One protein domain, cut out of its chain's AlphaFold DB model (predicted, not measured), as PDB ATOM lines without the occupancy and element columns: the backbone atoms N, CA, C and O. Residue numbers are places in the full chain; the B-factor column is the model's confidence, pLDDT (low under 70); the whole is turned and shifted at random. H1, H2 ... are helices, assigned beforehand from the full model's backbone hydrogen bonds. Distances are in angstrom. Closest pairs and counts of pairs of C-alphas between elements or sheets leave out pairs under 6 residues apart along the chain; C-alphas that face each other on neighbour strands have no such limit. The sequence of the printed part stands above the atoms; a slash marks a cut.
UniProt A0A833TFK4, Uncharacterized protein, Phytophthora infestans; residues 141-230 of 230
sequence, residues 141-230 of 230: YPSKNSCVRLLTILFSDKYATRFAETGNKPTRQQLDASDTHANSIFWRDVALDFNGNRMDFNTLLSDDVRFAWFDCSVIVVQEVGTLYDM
ATOM      1  N   TYR A 141      -7.697  31.668   6.164       47.94
ATOM      2  CA  TYR A 141      -7.437  30.424   6.853       47.94
ATOM      3  C   TYR A 141      -7.135  30.877   8.269       47.94
ATOM      4  O   TYR A 141      -6.087  31.493   8.479       47.94
ATOM      5  N   PRO A 142      -8.040  30.651   9.229       50.00
ATOM      6  CA  PRO A 142      -7.906  31.266  10.539       50.00
ATOM      7  C   PRO A 142      -6.608  30.796  11.231       50.00
ATOM      8  O   PRO A 142      -5.996  31.535  11.994       50.00
ATOM      9  N   SER A 143      -6.115  29.608  10.852       54.84
ATOM     10  CA  SER A 143      -4.831  29.033  11.269       54.84
ATOM     11  C   SER A 143      -3.572  29.694  10.679       54.84
ATOM     12  O   SER A 143      -2.482  29.494  11.202       54.84
ATOM     13  N   LYS A 144      -3.676  30.457   9.582       59.91
ATOM     14  CA  LYS A 144      -2.541  31.203   8.997       59.91
ATOM     15  C   LYS A 144      -2.349  32.541   9.700       59.91
ATOM     16  O   LYS A 144      -1.229  32.945   9.985       59.91
ATOM     17  N   ASN A 145      -3.456  33.206  10.018       67.50
ATOM     18  CA  ASN A 145      -3.424  34.455  10.769       67.50
ATOM     19  C   ASN A 145      -3.041  34.206  12.233       67.50
ATOM     20  O   ASN A 145      -2.410  35.064  12.841       67.50
ATOM     21  N   SER A 146      -3.329  33.016  12.780       76.31
ATOM     22  CA  SER A 146      -2.967  32.663  14.156       76.31
ATOM     23  C   SER A 146      -1.454  32.638  14.391       76.31
ATOM     24  O   SER A 146      -1.000  33.195  15.384       76.31
ATOM     25  N   CYS A 147      -0.643  32.062  13.497       78.94
ATOM     26  CA  CYS A 147       0.810  32.042  13.707       78.94
ATOM     27  C   CYS A 147       1.439  33.433  13.531       78.94
ATOM     28  O   CYS A 147       2.285  33.833  14.327       78.94
ATOM     29  N   VAL A 148       0.979  34.221  12.555       80.00
ATOM     30  CA  VAL A 148       1.470  35.594  12.340       80.00
ATOM     31  C   VAL A 148       1.056  36.524  13.485       80.00
ATOM     32  O   VAL A 148       1.869  37.320  13.963       80.00
ATOM     33  N   ARG A 149      -0.168  36.375  14.003       84.81
ATOM     34  CA  ARG A 149      -0.639  37.069  15.210       84.81
ATOM     35  C   ARG A 149       0.196  36.690  16.432       84.81
ATOM     36  O   ARG A 149       0.581  37.568  17.198       84.81
ATOM     37  N   LEU A 150       0.514  35.406  16.604       87.38
ATOM     38  CA  LEU A 150       1.350  34.948  17.713       87.38
ATOM     39  C   LEU A 150       2.737  35.590  17.646       87.38
ATOM     40  O   LEU A 150       3.198  36.140  18.641       87.38
ATOM     41  N   LEU A 151       3.372  35.587  16.472       87.50
ATOM     42  CA  LEU A 151       4.664  36.247  16.275       87.50
ATOM     43  C   LEU A 151       4.575  37.751  16.572       87.50
ATOM     44  O   LEU A 151       5.443  38.290  17.254       87.50
ATOM     45  N   THR A 152       3.496  38.405  16.138       88.06
ATOM     46  CA  THR A 152       3.238  39.824  16.429       88.06
ATOM     47  C   THR A 152       3.199  40.090  17.935       88.06
ATOM     48  O   THR A 152       3.824  41.031  18.418       88.06
ATOM     49  N   ILE A 153       2.529  39.226  18.701       89.38
ATOM     50  CA  ILE A 153       2.444  39.339  20.161       89.38
ATOM     51  C   ILE A 153       3.799  39.063  20.815       89.38
ATOM     52  O   ILE A 153       4.250  39.872  21.624       89.38
ATOM     53  N   LEU A 154       4.469  37.963  20.457       89.50
ATOM     54  CA  LEU A 154       5.734  37.541  21.075       89.50
ATOM     55  C   LEU A 154       6.858  38.565  20.887       89.50
ATOM     56  O   LEU A 154       7.658  38.761  21.799       89.50
ATOM     57  N   PHE A 155       6.904  39.221  19.726       88.06
ATOM     58  CA  PHE A 155       7.912  40.230  19.401       88.06
ATOM     59  C   PHE A 155       7.452  41.671  19.655       88.06
ATOM     60  O   PHE A 155       8.203  42.601  19.376       88.06
ATOM     61  N   SER A 156       6.257  41.876  20.214       88.50
ATOM     62  CA  SER A 156       5.846  43.197  20.693       88.50
ATOM     63  C   SER A 156       6.698  43.646  21.883       88.50
ATOM     64  O   SER A 156       7.159  42.818  22.675       88.50
ATOM     65  N   ASP A 157       6.818  44.958  22.083       88.31
ATOM     66  CA  ASP A 157       7.558  45.543  23.214       88.31
ATOM     67  C   ASP A 157       7.092  45.004  24.577       88.31
ATOM     68  O   ASP A 157       7.879  44.885  25.517       88.31
ATOM     69  N   LYS A 158       5.811  44.622  24.684       88.44
ATOM     70  CA  LYS A 158       5.221  44.062  25.907       88.44
ATOM     71  C   LYS A 158       5.815  42.701  26.285       88.44
ATOM     72  O   LYS A 158       5.940  42.407  27.475       88.44
ATOM     73  N   TYR A 159       6.144  41.860  25.303       88.38
ATOM     74  CA  TYR A 159       6.517  40.460  25.536       88.38
ATOM     75  C   TYR A 159       7.953  40.117  25.142       88.38
ATOM     76  O   TYR A 159       8.499  39.184  25.729       88.38
ATOM     77  N   ALA A 160       8.585  40.867  24.237       88.81
ATOM     78  CA  ALA A 160       9.885  40.528  23.657       88.81
ATOM     79  C   ALA A 160      10.972  40.250  24.712       88.81
ATOM     80  O   ALA A 160      11.675  39.242  24.628       88.81
ATOM     81  N   THR A 161      11.065  41.083  25.755       86.88
ATOM     82  CA  THR A 161      12.042  40.905  26.844       86.88
ATOM     83  C   THR A 161      11.789  39.617  27.634       86.88
ATOM     84  O   THR A 161      12.692  38.796  27.785       86.88
ATOM     85  N   ARG A 162      10.542  39.375  28.067       85.31
ATOM     86  CA  ARG A 162      10.156  38.150  28.802       85.31
ATOM     87  C   ARG A 162      10.302  36.896  27.933       85.31
ATOM     88  O   ARG A 162      10.650  35.824  28.429       85.31
ATOM     89  N   PHE A 163      10.044  37.016  26.633       85.31
ATOM     90  CA  PHE A 163      10.212  35.927  25.677       85.31
ATOM     91  C   PHE A 163      11.690  35.546  25.523       85.31
ATOM     92  O   PHE A 163      12.026  34.365  25.601       85.31
ATOM     93  N   ALA A 164      12.587  36.532  25.409       83.06
ATOM     94  CA  ALA A 164      14.030  36.291  25.365       83.06
ATOM     95  C   ALA A 164      14.540  35.578  26.633       83.06
ATOM     96  O   ALA A 164      15.349  34.653  26.548       83.06
ATOM     97  N   GLU A 165      14.012  35.940  27.803       79.25
ATOM     98  CA  GLU A 165      14.330  35.296  29.086       79.25
ATOM     99  C   GLU A 165      13.797  33.856  29.190       79.25
ATOM    100  O   GLU A 165      14.397  33.020  29.874       79.25
ATOM    101  N   THR A 166      12.709  33.540  28.476       70.94
ATOM    102  CA  THR A 166      12.104  32.195  28.421       70.94
ATOM    103  C   THR A 166      12.989  31.191  27.670       70.94
ATOM    104  O   THR A 166      12.881  29.986  27.895       70.94
ATOM    105  N   GLY A 167      13.918  31.661  26.827       62.62
ATOM    106  CA  GLY A 167      14.915  30.827  26.143       62.62
ATOM    107  C   GLY A 167      15.967  30.196  27.067       62.62
ATOM    108  O   GLY A 167      16.769  29.369  26.620       62.62
ATOM    109  N   ASN A 168      15.976  30.552  28.355       65.88
ATOM    110  CA  ASN A 168      16.828  29.904  29.341       65.88
ATOM    111  C   ASN A 168      16.358  28.472  29.610       65.88
ATOM    112  O   ASN A 168      15.181  28.202  29.832       65.88
ATOM    113  N   LYS A 169      17.309  27.530  29.600       58.72
ATOM    114  CA  LYS A 169      17.020  26.114  29.848       58.72
ATOM    115  C   LYS A 169      16.377  25.969  31.237       58.72
ATOM    116  O   LYS A 169      16.997  26.418  32.204       58.72
ATOM    117  N   PRO A 170      15.194  25.333  31.356       58.53
ATOM    118  CA  PRO A 170      14.563  25.125  32.652       58.53
ATOM    119  C   PRO A 170      15.509  24.335  33.557       58.53
ATOM    120  O   PRO A 170      16.141  23.358  33.138       58.53
ATOM    121  N   THR A 171      15.642  24.787  34.799       62.47
ATOM    122  CA  THR A 171      16.470  24.104  35.796       62.47
ATOM    123  C   THR A 171      15.865  22.740  36.140       62.47
ATOM    124  O   THR A 171      14.660  22.524  36.008       62.47
ATOM    125  N   ARG A 172      16.696  21.799  36.610       61.78
ATOM    126  CA  ARG A 172      16.252  20.451  37.014       61.78
ATOM    127  C   ARG A 172      15.075  20.507  38.006       61.78
ATOM    128  O   ARG A 172      14.118  19.771  37.832       61.78
ATOM    129  N   GLN A 173      15.100  21.451  38.952       66.06
ATOM    130  CA  GLN A 173      14.012  21.678  39.912       66.06
ATOM    131  C   GLN A 173      12.690  22.122  39.267       66.06
ATOM    132  O   GLN A 173      11.636  21.685  39.712       66.06
ATOM    133  N   GLN A 174      12.724  22.947  38.215       62.28
ATOM    134  CA  GLN A 174      11.514  23.367  37.488       62.28
ATOM    135  C   GLN A 174      10.908  22.211  36.683       62.28
ATOM    136  O   GLN A 174       9.690  22.089  36.585       62.28
ATOM    137  N   LEU A 175      11.754  21.321  36.157       65.00
ATOM    138  CA  LEU A 175      11.305  20.093  35.496       65.00
ATOM    139  C   LEU A 175      10.685  19.102  36.494       65.00
ATOM    140  O   LEU A 175       9.638  18.524  36.208       65.00
ATOM    141  N   ASP A 176      11.304  18.940  37.666       63.78
ATOM    142  CA  ASP A 176      10.825  18.043  38.726       63.78
ATOM    143  C   ASP A 176       9.522  18.557  39.380       63.78
ATOM    144  O   ASP A 176       8.722  17.762  39.869       63.78
ATOM    145  N   ALA A 177       9.262  19.870  39.333       62.78
ATOM    146  CA  ALA A 177       8.027  20.494  39.814       62.78
ATOM    147  C   ALA A 177       6.830  20.360  38.850       62.78
ATOM    148  O   ALA A 177       5.745  20.849  39.158       62.78
ATOM    149  N   SER A 178       6.988  19.712  37.688       54.06
ATOM    150  CA  SER A 178       5.986  19.691  36.602       54.06
ATOM    151  C   SER A 178       5.559  21.079  36.093       54.06
ATOM    152  O   SER A 178       4.548  21.203  35.397       54.06
ATOM    153  N   ASP A 179       6.374  22.110  36.350       53.22
ATOM    154  CA  ASP A 179       6.284  23.435  35.729       53.22
ATOM    155  C   ASP A 179       6.761  23.339  34.269       53.22
ATOM    156  O   ASP A 179       7.766  23.898  33.833       53.22
ATOM    157  N   THR A 180       6.032  22.551  33.486       58.81
ATOM    158  CA  THR A 180       6.118  22.579  32.033       58.81
ATOM    159  C   THR A 180       5.528  23.905  31.555       58.81
ATOM    160  O   THR A 180       4.587  24.431  32.148       58.81
ATOM    161  N   HIS A 181       6.100  24.485  30.497       58.09
ATOM    162  CA  HIS A 181       5.793  25.845  30.033       58.09
ATOM    163  C   HIS A 181       4.291  26.133  29.806       58.09
ATOM    164  O   HIS A 181       3.902  27.296  29.875       58.09
ATOM    165  N   ALA A 182       3.447  25.108  29.646       53.88
ATOM    166  CA  ALA A 182       1.985  25.212  29.616       53.88
ATOM    167  C   ALA A 182       1.363  25.843  30.887       53.88
ATOM    168  O   ALA A 182       0.321  26.485  30.799       53.88
ATOM    169  N   ASN A 183       2.012  25.730  32.053       56.50
ATOM    170  CA  ASN A 183       1.577  26.364  33.309       56.50
ATOM    171  C   ASN A 183       2.220  27.742  33.552       56.50
ATOM    172  O   ASN A 183       1.870  28.449  34.510       56.50
ATOM    173  N   SER A 184       3.143  28.153  32.677       73.25
ATOM    174  CA  SER A 184       3.849  29.421  32.816       73.25
ATOM    175  C   SER A 184       2.867  30.587  32.763       73.25
ATOM    176  O   SER A 184       2.018  30.676  31.874       73.25
ATOM    177  N   ILE A 185       3.012  31.518  33.710       79.88
ATOM    178  CA  ILE A 185       2.277  32.791  33.704       79.88
ATOM    179  C   ILE A 185       2.493  33.508  32.362       79.88
ATOM    180  O   ILE A 185       1.558  34.085  31.826       79.88
ATOM    181  N   PHE A 186       3.689  33.386  31.771       85.44
ATOM    182  CA  PHE A 186       3.996  33.955  30.458       85.44
ATOM    183  C   PHE A 186       3.043  33.465  29.359       85.44
ATOM    184  O   PHE A 186       2.410  34.284  28.704       85.44
ATOM    185  N   TRP A 187       2.895  32.149  29.177       85.50
ATOM    186  CA  TRP A 187       2.047  31.610  28.109       85.50
ATOM    187  C   TRP A 187       0.555  31.824  28.373       85.50
ATOM    188  O   TRP A 187      -0.207  31.971  27.423       85.50
ATOM    189  N   ARG A 188       0.138  31.927  29.643       84.88
ATOM    190  CA  ARG A 188      -1.220  32.370  30.000       84.88
ATOM    191  C   ARG A 188      -1.487  33.821  29.600       84.88
ATOM    192  O   ARG A 188      -2.524  34.081  28.998       84.88
ATOM    193  N   ASP A 189      -0.564  34.736  29.896       88.00
ATOM    194  CA  ASP A 189      -0.683  36.149  29.505       88.00
ATOM    195  C   ASP A 189      -0.734  36.284  27.974       88.00
ATOM    196  O   ASP A 189      -1.596  36.978  27.431       88.00
ATOM    197  N   VAL A 190       0.148  35.556  27.277       88.25
ATOM    198  CA  VAL A 190       0.186  35.513  25.810       88.25
ATOM    199  C   VAL A 190      -1.122  34.953  25.255       88.25
ATOM    200  O   VAL A 190      -1.684  35.562  24.355       88.25
ATOM    201  N   ALA A 191      -1.658  33.855  25.800       87.50
ATOM    202  CA  ALA A 191      -2.927  33.281  25.347       87.50
ATOM    203  C   ALA A 191      -4.123  34.217  25.563       87.50
ATOM    204  O   ALA A 191      -5.015  34.280  24.717       87.50
ATOM    205  N   LEU A 192      -4.139  34.971  26.664       88.56
ATOM    206  CA  LEU A 192      -5.186  35.955  26.934       88.56
ATOM    207  C   LEU A 192      -5.188  37.057  25.870       88.56
ATOM    208  O   LEU A 192      -6.227  37.330  25.271       88.56
ATOM    209  N   ASP A 193      -4.031  37.657  25.598       89.00
ATOM    210  CA  ASP A 193      -3.897  38.708  24.582       89.00
ATOM    211  C   ASP A 193      -4.062  38.170  23.153       89.00
ATOM    212  O   ASP A 193      -4.585  38.855  22.273       89.00
ATOM    213  N   PHE A 194      -3.657  36.922  22.925       86.50
ATOM    214  CA  PHE A 194      -3.848  36.221  21.665       86.50
ATOM    215  C   PHE A 194      -5.330  36.043  21.345       86.50
ATOM    216  O   PHE A 194      -5.765  36.371  20.241       86.50
ATOM    217  N   ASN A 195      -6.108  35.588  22.325       85.44
ATOM    218  CA  ASN A 195      -7.546  35.378  22.186       85.44
ATOM    219  C   ASN A 195      -8.356  36.686  22.286       85.44
ATOM    220  O   ASN A 195      -9.516  36.726  21.878       85.44
ATOM    221  N   GLY A 196      -7.773  37.760  22.825       82.38
ATOM    222  CA  GLY A 196      -8.405  39.075  22.910       82.38
ATOM    223  C   GLY A 196      -8.222  39.890  21.631       82.38
ATOM    224  O   GLY A 196      -7.114  39.995  21.126       82.38
ATOM    225  N   ASN A 197      -9.278  40.538  21.125       77.12
ATOM    226  CA  ASN A 197      -9.196  41.431  19.955       77.12
ATOM    227  C   ASN A 197      -8.548  42.780  20.282       77.12
ATOM    228  O   ASN A 197      -9.187  43.832  20.215       77.12
ATOM    229  N   ARG A 198      -7.281  42.750  20.696       78.50
ATOM    230  CA  ARG A 198      -6.531  43.969  20.964       78.50
ATOM    231  C   ARG A 198      -5.893  44.506  19.689       78.50
ATOM    232  O   ARG A 198      -5.168  43.799  18.992       78.50
ATOM    233  N   MET A 199      -6.170  45.777  19.415       76.31
ATOM    234  CA  MET A 199      -5.746  46.466  18.194       76.31
ATOM    235  C   MET A 199      -4.221  46.586  18.066       76.31
ATOM    236  O   MET A 199      -3.723  46.624  16.947       76.31
ATOM    237  N   ASP A 200      -3.491  46.590  19.186       77.25
ATOM    238  CA  ASP A 200      -2.021  46.617  19.237       77.25
ATOM    239  C   ASP A 200      -1.374  45.377  18.601       77.25
ATOM    240  O   ASP A 200      -0.230  45.442  18.161       77.25
ATOM    241  N   PHE A 201      -2.109  44.267  18.498       80.69
ATOM    242  CA  PHE A 201      -1.637  43.018  17.893       80.69
ATOM    243  C   PHE A 201      -2.315  42.683  16.562       80.69
ATOM    244  O   PHE A 201      -2.048  41.636  15.972       80.69
ATOM    245  N   ASN A 202      -3.208  43.556  16.093       78.75
ATOM    246  CA  ASN A 202      -3.897  43.396  14.814       78.75
ATOM    247  C   ASN A 202      -3.074  43.963  13.649       78.75
ATOM    248  O   ASN A 202      -3.304  43.604  12.497       78.75
ATOM    249  N   THR A 203      -2.103  44.826  13.946       78.25
ATOM    250  CA  THR A 203      -1.149  45.365  12.977       78.25
ATOM    251  C   THR A 203       0.086  44.482  12.894       78.25
ATOM    252  O   THR A 203       0.634  44.077  13.918       78.25
ATOM    253  N   LEU A 204       0.550  44.206  11.676       75.25
ATOM    254  CA  LEU A 204       1.791  43.471  11.453       75.25
ATOM    255  C   LEU A 204       2.989  44.257  11.992       75.25
ATOM    256  O   LEU A 204       3.040  45.478  11.891       75.25
ATOM    257  N   LEU A 205       3.994  43.542  12.503       72.69
ATOM    258  CA  LEU A 205       5.273  44.143  12.909       72.69
ATOM    259  C   LEU A 205       6.101  44.659  11.719       72.69
ATOM    260  O   LEU A 205       7.102  45.343  11.916       72.69
ATOM    261  N   SER A 206       5.734  44.284  10.492       74.12
ATOM    262  CA  SER A 206       6.448  44.637   9.269       74.12
ATOM    263  C   SER A 206       5.471  44.977   8.148       74.12
ATOM    264  O   SER A 206       4.551  44.207   7.880       74.12
ATOM    265  N   ASP A 207       5.746  46.078   7.447       75.19
ATOM    266  CA  ASP A 207       4.999  46.542   6.266       75.19
ATOM    267  C   ASP A 207       5.419  45.829   4.965       75.19
ATOM    268  O   ASP A 207       5.137  46.293   3.859       75.19
ATOM    269  N   ASP A 208       6.149  44.716   5.066       74.00
ATOM    270  CA  ASP A 208       6.574  43.965   3.892       74.00
ATOM    271  C   ASP A 208       5.346  43.429   3.141       74.00
ATOM    272  O   ASP A 208       4.494  42.726   3.688       74.00
ATOM    273  N   VAL A 209       5.289  43.741   1.847       72.31
ATOM    274  CA  VAL A 209       4.198  43.374   0.935       72.31
ATOM    275  C   VAL A 209       3.895  41.874   0.926       72.31
ATOM    276  O   VAL A 209       2.764  41.478   0.650       72.31
ATOM    277  N   ARG A 210       4.871  41.027   1.277       71.00
ATOM    278  CA  ARG A 210       4.693  39.574   1.412       71.00
ATOM    279  C   ARG A 210       3.742  39.190   2.542       71.00
ATOM    280  O   ARG A 210       3.205  38.085   2.500       71.00
ATOM    281  N   PHE A 211       3.538  40.073   3.520       69.25
ATOM    282  CA  PHE A 211       2.624  39.869   4.638       69.25
ATOM    283  C   PHE A 211       1.329  40.684   4.532       69.25
ATOM    284  O   PHE A 211       0.425  40.468   5.329       69.25
ATOM    285  N   ALA A 212       1.184  41.557   3.530       67.81
ATOM    286  CA  ALA A 212       0.041  42.470   3.397       67.81
ATOM    287  C   ALA A 212      -1.337  41.782   3.289       67.81
ATOM    288  O   ALA A 212      -2.368  42.432   3.432       67.81
ATOM    289  N   TRP A 213      -1.365  40.477   3.015       69.00
ATOM    290  CA  TRP A 213      -2.587  39.679   2.916       69.00
ATOM    291  C   TRP A 213      -2.957  38.942   4.215       69.00
ATOM    292  O   TRP A 213      -4.023  38.326   4.266       69.00
ATOM    293  N   PHE A 214      -2.116  38.986   5.256       71.25
ATOM    294  CA  PHE A 214      -2.469  38.460   6.576       71.25
ATOM    295  C   PHE A 214      -3.279  39.494   7.356       71.25
ATOM    296  O   PHE A 214      -2.891  40.655   7.459       71.25
ATOM    297  N   ASP A 215      -4.382  39.046   7.953       73.94
ATOM    298  CA  ASP A 215      -5.195  39.859   8.858       73.94
ATOM    299  C   ASP A 215      -5.106  39.283  10.271       73.94
ATOM    300  O   ASP A 215      -5.780  38.303  10.609       73.94
ATOM    301  N   CYS A 216      -4.264  39.897  11.105       74.69
ATOM    302  CA  CYS A 216      -4.080  39.492  12.496       74.69
ATOM    303  C   CYS A 216      -5.330  39.736  13.359       74.69
ATOM    304  O   CYS A 216      -5.384  39.217  14.471       74.69
ATOM    305  N   SER A 217      -6.342  40.461  12.868       76.62
ATOM    306  CA  SER A 217      -7.624  40.669  13.565       76.62
ATOM    307  C   SER A 217      -8.510  39.417  13.561       76.62
ATOM    308  O   SER A 217      -9.454  39.319  14.349       76.62
ATOM    309  N   VAL A 218      -8.228  38.443  12.689       75.56
ATOM    310  CA  VAL A 218      -8.949  37.165  12.649       75.56
ATOM    311  C   VAL A 218      -8.421  36.250  13.751       75.56
ATOM    312  O   VAL A 218      -7.368  35.627  13.614       75.56
ATOM    313  N   ILE A 219      -9.175  36.151  14.845       75.25
ATOM    314  CA  ILE A 219      -8.786  35.377  16.025       75.25
ATOM    315  C   ILE A 219      -9.382  33.974  15.970       75.25
ATOM    316  O   ILE A 219     -10.597  33.791  15.906       75.25
ATOM    317  N   VAL A 220      -8.504  32.977  16.063       77.19
ATOM    318  CA  VAL A 220      -8.867  31.597  16.395       77.19
ATOM    319  C   VAL A 220      -8.578  31.400  17.861       77.19
ATOM    320  O   VAL A 220      -7.434  31.566  18.267       77.19
ATOM    321  N   VAL A 221      -9.590  31.042  18.645       78.31
ATOM    322  CA  VAL A 221      -9.384  30.775  20.067       78.31
ATOM    323  C   VAL A 221      -8.454  29.573  20.225       78.31
ATOM    324  O   VAL A 221      -8.711  28.513  19.654       78.31
ATOM    325  N   GLN A 222      -7.378  29.753  20.987       77.25
ATOM    326  CA  GLN A 222      -6.381  28.723  21.270       77.25
ATOM    327  C   GLN A 222      -6.238  28.514  22.777       77.25
ATOM    328  O   GLN A 222      -6.215  29.472  23.553       77.25
ATOM    329  N   GLU A 223      -6.115  27.250  23.178       76.56
ATOM    330  CA  GLU A 223      -5.737  26.865  24.539       76.56
ATOM    331  C   GLU A 223      -4.232  27.085  24.753       76.56
ATOM    332  O   GLU A 223      -3.441  27.002  23.811       76.56
ATOM    333  N   VAL A 224      -3.808  27.323  26.000       72.62
ATOM    334  CA  VAL A 224      -2.406  27.667  26.331       72.62
ATOM    335  C   VAL A 224      -1.417  26.608  25.829       72.62
ATOM    336  O   VAL A 224      -0.376  26.950  25.272       72.62
ATOM    337  N   GLY A 225      -1.750  25.324  25.994       68.69
ATOM    338  CA  GLY A 225      -0.906  24.223  25.517       68.69
ATOM    339  C   GLY A 225      -0.779  24.201  23.993       68.69
ATOM    340  O   GLY A 225       0.315  24.049  23.465       68.69
ATOM    341  N   THR A 226      -1.878  24.446  23.280       70.75
ATOM    342  CA  THR A 226      -1.900  24.487  21.811       70.75
ATOM    343  C   THR A 226      -1.165  25.708  21.260       70.75
ATOM    344  O   THR A 226      -0.581  25.636  20.185       70.75
ATOM    345  N   LEU A 227      -1.167  26.818  22.003       73.19
ATOM    346  CA  LEU A 227      -0.427  28.028  21.654       73.19
ATOM    347  C   LEU A 227       1.087  27.866  21.823       73.19
ATOM    348  O   LEU A 227       1.845  28.434  21.045       73.19
ATOM    349  N   TYR A 228       1.515  27.091  22.823       71.69
ATOM    350  CA  TYR A 228       2.920  26.738  23.030       71.69
ATOM    351  C   TYR A 228       3.461  25.786  21.953       71.69
ATOM    352  O   TYR A 228       4.623  25.896  21.571       71.69
ATOM    353  N   ASP A 229       2.628  24.856  21.485       68.31
ATOM    354  CA  ASP A 229       3.011  23.829  20.508       68.31
ATOM    355  C   ASP A 229       2.917  24.290  19.033       68.31
ATOM    356  O   ASP A 229       3.267  23.513  18.140       68.31
ATOM    357  N   MET A 230       2.428  25.513  18.769       68.38
ATOM    358  CA  MET A 230       2.355  26.127  17.425       68.38
ATOM    359  C   MET A 230       3.727  26.547  16.892       68.38
ATOM    360  O   MET A 230       3.947  26.335  15.676       68.38
TER     361      MET A 230
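Overview. This is residues 141 to 230 of the 230 residues of an uncharacterized protein of Phytophthora infestans (UniProt A0A833TFK4). What does the model look like? A small body forms where the longest helix, H1, and H4 meet at a steep angle, with short H5 packed on H4 and H2 near the last residue of H1; from this body a thin arm with little H3 sticks out at residues 171 to 178. A long loop, residues 196 to 223, leaves H4, folds back beside H1 and leads into H5. What is it made of, and how large is it? The printed part has 90 residues with five named helices, H1 to H5 in order, and no named strand; its class is all helix, with under half of the residues, 41, in named elements. It is only just compact, close to loose, with a radius of gyration of the C-alphas of 14.1 A, and elongated, spanning 45 by 23 by 20 A.

Arrangement. What does the first helix meet? H1, residues 142 to 154, touches H4, residues 185 to 195, with residues 149 to 154 alone; their closest C-alphas, those of Leu 150 and Phe 194, are 6.7 A apart. The two run opposite ways at a steep tilt of 46 degrees. Where do the shorter helices stand? H2, residues 160 to 166, is close to H1 but not clearly touching, about perpendicular at 89 degrees, with the closest C-alphas, of Leu 154 and Ala 160, 5.7 A apart. H3, residues 172 to 176, touches no helix. H5, residues 224 to 228, touches H4, the closest C-alphas being those of Ala 191 and Val 224 at 5.7 A, and is only just apart from H1, at 8.2 A. How do the helix backbones run? Every O i to N i+4 pair is within hydrogen-bond range in H2, H3, H4 and H5, and 7 of 9 are in H1.

Along the chain. Where does the first helix lie? H1 begins with C-alpha 142 at (-7.906, 31.266, 10.539) and measures 18.3 A from first to last C-alpha. How long are the others? H2 measures 9.9 A, H3 6.2 A, H4 15.4 A and H5 6.3 A. Where does the last one end? H5 ends with C-alpha 228 at (2.920, 26.738, 23.030).

Size, cuts and confidence. How far does it reach? The two C-alphas farthest apart, those of Asp 176 and Val 209, are 46.0 A apart, and the printed part has no cut. Which link is long? The 28-residue link from H4 to H5 is long. Where is confidence low? The mean pLDDT of the printed part is 74.6, and 28 residues are under 70, among them residues 141 to 145 and 167 to 183.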